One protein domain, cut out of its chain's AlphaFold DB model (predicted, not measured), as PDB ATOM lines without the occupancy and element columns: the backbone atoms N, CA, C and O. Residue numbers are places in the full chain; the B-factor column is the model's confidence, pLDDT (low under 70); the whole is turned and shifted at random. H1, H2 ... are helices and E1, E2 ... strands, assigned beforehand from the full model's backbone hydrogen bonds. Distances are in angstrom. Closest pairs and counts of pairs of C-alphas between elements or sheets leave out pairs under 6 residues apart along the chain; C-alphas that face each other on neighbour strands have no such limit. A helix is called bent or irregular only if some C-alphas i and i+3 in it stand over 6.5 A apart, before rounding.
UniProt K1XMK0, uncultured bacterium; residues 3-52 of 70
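What this domain is: This is residues 3 to 52 of the 70 residues of a protein of uncultured bacterium (UniProt K1XMK0). The model is an open, drawn-out chain: a long loop that folds back on itself at one end, with the short strand E1 on its outgoing limb, and then three short helices, H1, H2 and H3, strung one after another towards the other end. Residues 14 to 19 stick out as the tip of the loop, and residues 37 to 52, including H3, stick out at the opposite end. The 50 printed residues hold one named strand and three named helices, in the order E1, H1, H2, H3; the class is mostly helix, though under half of the residues are in named elements. The whole is extended, with a radius of gyration of the C-alphas of 16.8 A, and flat, spanning 48 by 26 by 13 A.

How they stand to each other: E1, residues 9 to 11, pairs with no named strand. It is apart from H1, residues 29 to 32. H1 is close to but not clearly touching H2, residues 34 to 40; their closest C-alphas, those of Leu 30 and Tyr 36, are 6.5 A apart. H3, residues 44 to 51, is apart from H2. In H2 every O i to N i+4 pair is within hydrogen-bond range, in H3 2 of 4 are, and H1 is too short for such a pair.

Where its parts are: E1 begins at C-alpha 9, (-21.309, -52.988, 54.655), and is 5.8 A long. H1 is 5.0 A long and H2 10.2 A. H3 is 9.8 A long and ends at C-alpha 51, (-34.582, -53.297, 26.681). H3 is irregular: C-alphas 46 and 49 are 7.3 A apart.

The domain as a whole: The two C-alphas farthest apart, those of Gly 17 and Glu 45, are 48.1 A apart. The link from E1 to H1 is long, with 17 residues; those from H1 to H2 and from H2 to H3 are tight. The printed part has no cut, and no printed residue is under 70 in pLDDT.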
ATOM      1  N   LEU A   3     -24.630 -49.813  52.308       95.88
ATOM      2  CA  LEU A   3     -23.511 -50.270  51.490       95.88
ATOM      3  C   LEU A   3     -22.749 -49.078  50.912       95.88
ATOM      4  O   LEU A   3     -23.365 -48.079  50.538       95.88
ATOM      5  N   ASP A   4     -21.429 -49.199  50.794       95.56
ATOM      6  CA  ASP A   4     -20.617 -48.238  50.046       95.56
ATOM      7  C   ASP A   4     -20.450 -48.640  48.561       95.56
ATOM      8  O   ASP A   4     -20.767 -49.769  48.175       95.56
ATOM      9  N   PRO A   5     -19.939 -47.742  47.692       95.19
ATOM     10  CA  PRO A   5     -19.723 -48.039  46.273       95.19
ATOM     11  C   PRO A   5     -18.713 -49.163  45.985       95.19
ATOM     12  O   PRO A   5     -18.661 -49.654  44.855       95.19
ATOM     13  N   PHE A   6     -17.912 -49.577  46.973       95.00
ATOM     14  CA  PHE A   6     -17.008 -50.723  46.865       95.00
ATOM     15  C   PHE A   6     -17.719 -52.053  47.163       95.00
ATOM     16  O   PHE A   6     -17.145 -53.111  46.914       95.00
ATOM     17  N   GLY A   7     -18.968 -52.007  47.641       93.62
ATOM     18  CA  GLY A   7     -19.766 -53.173  48.012       93.62
ATOM     19  C   GLY A   7     -19.629 -53.575  49.481       93.62
ATOM     20  O   GLY A   7     -20.096 -54.650  49.853       93.62
ATOM     21  N   ASN A   8     -19.010 -52.744  50.325       95.69
ATOM     22  CA  ASN A   8     -18.832 -53.039  51.745       95.69
ATOM     23  C   ASN A   8     -20.063 -52.643  52.557       95.69
ATOM     24  O   ASN A   8     -20.693 -51.624  52.281       95.69
ATOM     25  N   ILE A   9     -20.339 -53.386  53.629       97.06
ATOM     26  CA  ILE A   9     -21.309 -52.988  54.655       97.06
ATOM     27  C   ILE A   9     -20.657 -51.957  55.574       97.06
ATOM     28  O   ILE A   9     -19.706 -52.286  56.279       97.06
ATOM     29  N   ILE A  10     -21.162 -50.723  55.580       97.19
ATOM     30  CA  ILE A  10     -20.593 -49.633  56.395       97.19
ATOM     31  C   ILE A  10     -21.417 -49.311  57.641       97.19
ATOM     32  O   ILE A  10     -20.882 -48.745  58.589       97.19
ATOM     33  N   ALA A  11     -22.694 -49.695  57.668       98.00
ATOM     34  CA  ALA A  11     -23.510 -49.670  58.875       98.00
ATOM     35  C   ALA A  11     -24.720 -50.598  58.727       98.00
ATOM     36  O   ALA A  11     -25.318 -50.702  57.656       98.00
ATOM     37  N   GLU A  12     -25.145 -51.247  59.802       97.62
ATOM     38  CA  GLU A  12     -26.368 -52.046  59.830       97.62
ATOM     39  C   GLU A  12     -26.908 -52.137  61.253       97.62
ATOM     40  O   GLU A  12     -26.127 -52.228  62.197       97.62
ATOM     41  N   CYS A  13     -28.234 -52.112  61.399       97.69
ATOM     42  CA  CYS A  13     -28.862 -52.449  62.671       97.69
ATOM     43  C   CYS A  13     -28.697 -53.954  62.897       97.69
ATOM     44  O   CYS A  13     -28.899 -54.742  61.968       97.69
ATOM     45  N   ARG A  14     -28.339 -54.349  64.116       95.44
ATOM     46  CA  ARG A  14     -28.129 -55.758  64.498       95.44
ATOM     47  C   ARG A  14     -28.978 -56.182  65.685       95.44
ATOM     48  O   ARG A  14     -29.026 -57.367  66.012       95.44
ATOM     49  N   SER A  15     -29.618 -55.232  66.354       95.44
ATOM     50  CA  SER A  15     -30.504 -55.524  67.467       95.44
ATOM     51  C   SER A  15     -31.857 -56.054  66.981       95.44
ATOM     52  O   SER A  15     -32.327 -55.738  65.891       95.44
ATOM     53  N   LEU A  16     -32.499 -56.867  67.822       93.38
ATOM     54  CA  LEU A  16     -33.877 -57.330  67.607       93.38
ATOM     55  C   LEU A  16     -34.923 -56.245  67.933       93.38
ATOM     56  O   LEU A  16     -36.109 -56.451  67.694       93.38
ATOM     57  N   GLY A  17     -34.497 -55.124  68.529       94.62
ATOM     58  CA  GLY A  17     -35.348 -54.008  68.938       94.62
ATOM     59  C   GLY A  17     -35.205 -52.789  68.023       94.62
ATOM     60  O   GLY A  17     -34.696 -52.876  66.910       94.62
ATOM     61  N   ASN A  18     -35.657 -51.631  68.506       96.38
ATOM     62  CA  ASN A  18     -35.545 -50.379  67.759       96.38
ATOM     63  C   ASN A  18     -34.105 -49.851  67.798       96.38
ATOM     64  O   ASN A  18     -33.549 -49.642  68.874       96.38
ATOM     65  N   GLU A  19     -33.537 -49.571  66.628       97.75
ATOM     66  CA  GLU A  19     -32.164 -49.092  66.475       97.75
ATOM     67  C   GLU A  19     -32.062 -48.140  65.284       97.75
ATOM     68  O   GLU A  19     -32.704 -48.344  64.251       97.75
ATOM     69  N   ILE A  20     -31.243 -47.099  65.434       96.94
ATOM     70  CA  ILE A  20     -30.933 -46.134  64.380       96.94
ATOM     71  C   ILE A  20     -29.432 -46.192  64.129       96.94
ATOM     72  O   ILE A  20     -28.635 -46.098  65.060       96.94
ATOM     73  N   ILE A  21     -29.062 -46.311  62.858       97.50
ATOM     74  CA  ILE A  21     -27.676 -46.302  62.396       97.50
ATOM     75  C   ILE A  21     -27.509 -45.241  61.310       97.50
ATOM     76  O   ILE A  21     -28.403 -45.023  60.492       97.50
ATOM     77  N   SER A  22     -26.351 -44.592  61.300       97.12
ATOM     78  CA  SER A  22     -25.943 -43.600  60.304       97.12
ATOM     79  C   SER A  22     -24.542 -43.930  59.804       97.12
ATOM     80  O   SER A  22     -23.758 -44.550  60.521       97.12
ATOM     81  N   ALA A  23     -24.214 -43.514  58.585       97.19
ATOM     82  CA  ALA A  23     -22.884 -43.689  58.016       97.19
ATOM     83  C   ALA A  23     -22.525 -42.500  57.126       97.19
ATOM     84  O   ALA A  23     -23.390 -41.963  56.433       97.19
ATOM     85  N   ASP A  24     -21.242 -42.148  57.113       95.25
ATOM     86  CA  ASP A  24     -20.711 -41.105  56.242       95.25
ATOM     87  C   ASP A  24     -20.291 -41.683  54.889       95.25
ATOM     88  O   ASP A  24     -19.628 -42.722  54.791       95.25
ATOM     89  N   ILE A  25     -20.642 -40.966  53.823       93.06
ATOM     90  CA  ILE A  25     -20.227 -41.277  52.460       93.06
ATOM     91  C   ILE A  25     -19.656 -40.026  51.802       93.06
ATOM     92  O   ILE A  25     -20.228 -38.941  51.877       93.06
ATOM     93  N   THR A  26     -18.511 -40.180  51.149       94.75
ATOM     94  CA  THR A  26     -17.814 -39.093  50.464       94.75
ATOM     95  C   THR A  26     -17.934 -39.264  48.952       94.75
ATOM     96  O   THR A  26     -17.951 -40.381  48.430       94.75
ATOM     97  N   ALA A  27     -18.053 -38.147  48.230       94.88
ATOM     98  CA  ALA A  27     -18.331 -38.154  46.792       94.88
ATOM     99  C   ALA A  27     -17.205 -38.786  45.956       94.88
ATOM    100  O   ALA A  27     -17.469 -39.375  44.912       94.88
ATOM    101  N   ASP A  28     -15.958 -38.714  46.419       95.56
ATOM    102  CA  ASP A  28     -14.796 -39.301  45.748       95.56
ATOM    103  C   ASP A  28     -14.885 -40.832  45.639       95.56
ATOM    104  O   ASP A  28     -14.423 -41.411  44.653       95.56
ATOM    105  N   LYS A  29     -15.571 -41.497  46.580       93.75
ATOM    106  CA  LYS A  29     -15.811 -42.946  46.513       93.75
ATOM    107  C   LYS A  29     -16.608 -43.351  45.275       93.75
ATOM    108  O   LYS A  29     -16.442 -44.473  44.802       93.75
ATOM    109  N   LEU A  30     -17.436 -42.460  44.718       92.81
ATOM    110  CA  LEU A  30     -18.180 -42.745  43.489       92.81
ATOM    111  C   LEU A  30     -17.255 -42.990  42.302       92.81
ATOM    112  O   LEU A  30     -17.567 -43.853  41.492       92.81
ATOM    113  N   THR A  31     -16.145 -42.254  42.191       95.31
ATOM    114  CA  THR A  31     -15.220 -42.346  41.050       95.31
ATOM    115  C   THR A  31     -14.058 -43.299  41.306       95.31
ATOM    116  O   THR A  31     -13.547 -43.903  40.361       95.31
ATOM    117  N   GLN A  32     -13.657 -43.472  42.568       95.44
ATOM    118  CA  GLN A  32     -12.599 -44.408  42.956       95.44
ATOM    119  C   GLN A  32     -13.065 -45.870  42.965       95.44
ATOM    120  O   GLN A  32     -12.261 -46.775  42.738       95.44
ATOM    121  N   ALA A  33     -14.353 -46.123  43.207       96.06
ATOM    122  CA  ALA A  33     -14.888 -47.475  43.193       96.06
ATOM    123  C   ALA A  33     -14.950 -48.076  41.778       96.06
ATOM    124  O   ALA A  33     -15.137 -47.389  40.770       96.06
ATOM    125  N   GLY A  34     -14.861 -49.409  41.703       94.31
ATOM    126  CA  GLY A  34     -14.880 -50.146  40.433       94.31
ATOM    127  C   GLY A  34     -16.134 -49.890  39.587       94.31
ATOM    128  O   GLY A  34     -16.052 -49.877  38.358       94.31
ATOM    129  N   GLY A  35     -17.271 -49.597  40.231       94.50
ATOM    130  CA  GLY A  35     -18.541 -49.278  39.572       94.50
ATOM    131  C   GLY A  35     -18.456 -48.127  38.564       94.50
ATOM    132  O   GLY A  35     -19.104 -48.194  37.516       94.50
ATOM    133  N   TYR A  36     -17.615 -47.119  38.813       95.69
ATOM    134  CA  TYR A  36     -17.392 -46.014  37.874       95.69
ATOM    135  C   TYR A  36     -16.788 -46.505  36.559       95.69
ATOM    136  O   TYR A  36     -17.307 -46.240  35.475       95.69
ATOM    137  N   ARG A  37     -15.726 -47.312  36.661       95.12
ATOM    138  CA  ARG A  37     -15.061 -47.919  35.502       95.12
ATOM    139  C   ARG A  37     -16.003 -48.848  34.748       95.12
ATOM    140  O   ARG A  37     -16.041 -48.790  33.523       95.12
ATOM    141  N   TYR A  38     -16.783 -49.665  35.458       94.94
ATOM    142  CA  TYR A  38     -17.759 -50.550  34.822       94.94
ATOM    143  C   TYR A  38     -18.853 -49.776  34.100       94.94
ATOM    144  O   TYR A  38     -19.229 -50.174  33.007       94.94
ATOM    145  N   THR A  39     -19.324 -48.665  34.667       94.38
ATOM    146  CA  THR A  39     -20.322 -47.799  34.028       94.38
ATOM    147  C   THR A  39     -19.784 -47.204  32.731       94.38
ATOM    148  O   THR A  39     -20.461 -47.291  31.711       94.38
ATOM    149  N   ASN A  40     -18.545 -46.702  32.738       95.38
ATOM    150  CA  ASN A  40     -17.890 -46.167  31.540       95.38
ATOM    151  C   ASN A  40     -17.608 -47.243  30.480       95.38
ATOM    152  O   ASN A  40     -17.614 -46.949  29.290       95.38
ATOM    153  N   ALA A  41     -17.365 -48.486  30.900       96.12
ATOM    154  CA  ALA A  41     -17.126 -49.616  30.003       96.12
ATOM    155  C   ALA A  41     -18.415 -50.281  29.484       96.12
ATOM    156  O   ALA A  41     -18.335 -51.239  28.710       96.12
ATOM    157  N   ARG A  42     -19.604 -49.824  29.912       94.38
ATOM    158  CA  ARG A  42     -20.871 -50.348  29.388       94.38
ATOM    159  C   ARG A  42     -20.938 -50.104  27.887       94.38
ATOM    160  O   ARG A  42     -20.459 -49.098  27.377       94.38
ATOM    161  N   ARG A  43     -21.618 -51.020  27.206       95.06
ATOM    162  CA  ARG A  43     -21.934 -50.945  25.779       95.06
ATOM    163  C   ARG A  43     -23.451 -50.866  25.599       95.06
ATOM    164  O   ARG A  43     -24.073 -51.892  25.308       95.06
ATOM    165  N   PRO A  44     -24.088 -49.708  25.878       93.94
ATOM    166  CA  PRO A  44     -25.542 -49.571  25.810       93.94
ATOM    167  C   PRO A  44     -26.109 -49.961  24.446       93.94
ATOM    168  O   PRO A  44     -27.215 -50.486  24.377       93.94
ATOM    169  N   GLU A  45     -25.342 -49.769  23.375       94.81
ATOM    170  CA  GLU A  45     -25.712 -50.133  22.012       94.81
ATOM    171  C   GLU A  45     -26.013 -51.630  21.839       94.81
ATOM    172  O   GLU A  45     -26.824 -51.984  20.991       94.81
ATOM    173  N   LEU A  46     -25.425 -52.508  22.664       94.94
ATOM    174  CA  LEU A  46     -25.685 -53.950  22.601       94.94
ATOM    175  C   LEU A  46     -27.059 -54.334  23.166       94.94
ATOM    176  O   LEU A  46     -27.644 -55.323  22.733       94.94
ATOM    177  N   TYR A  47     -27.567 -53.577  24.143       93.25
ATOM    178  CA  TYR A  47     -28.766 -53.950  24.905       93.25
ATOM    179  C   TYR A  47     -29.945 -52.998  24.707       93.25
ATOM    180  O   TYR A  47     -31.072 -53.362  25.039       93.25
ATOM    181  N   LYS A  48     -29.722 -51.803  24.149       94.75
ATOM    182  CA  LYS A  48     -30.761 -50.785  23.938       94.75
ATOM    183  C   LYS A  48     -31.959 -51.336  23.164       94.75
ATOM    184  O   LYS A  48     -33.088 -51.165  23.609       94.75
ATOM    185  N   GLU A  49     -31.710 -52.055  22.072       94.38
ATOM    186  CA  GLU A  49     -32.765 -52.630  21.223       94.38
ATOM    187  C   GLU A  49     -33.482 -53.824  21.862       94.38
ATOM    188  O   GLU A  49     -34.522 -54.243  21.372       94.38
ATOM    189  N   ILE A  50     -32.931 -54.406  22.930       92.94
ATOM    190  CA  ILE A  50     -33.566 -55.490  23.691       92.94
ATOM    191  C   ILE A  50     -34.446 -54.890  24.787       92.94
ATOM    192  O   ILE A  50     -35.610 -55.256  24.912       92.94
ATOM    193  N   ILE A  51     -33.892 -53.954  25.563       92.12
ATOM    194  CA  ILE A  51     -34.582 -53.297  26.681       92.12
ATOM    195  C   ILE A  51     -35.714 -52.395  26.172       92.12
ATOM    196  O   ILE A  51     -36.742 -52.275  26.827       92.12
ATOM    197  N   GLY A  52     -35.537 -51.773  25.005       93.06
ATOM    198  CA  GLY A  52     -36.525 -50.886  24.393       93.06
ATOM    199  C   GLY A  52     -37.633 -51.586  23.604       93.06
ATOM    200  O   GLY A  52     -38.447 -50.890  23.000       93.06
TER     201      GLY A  52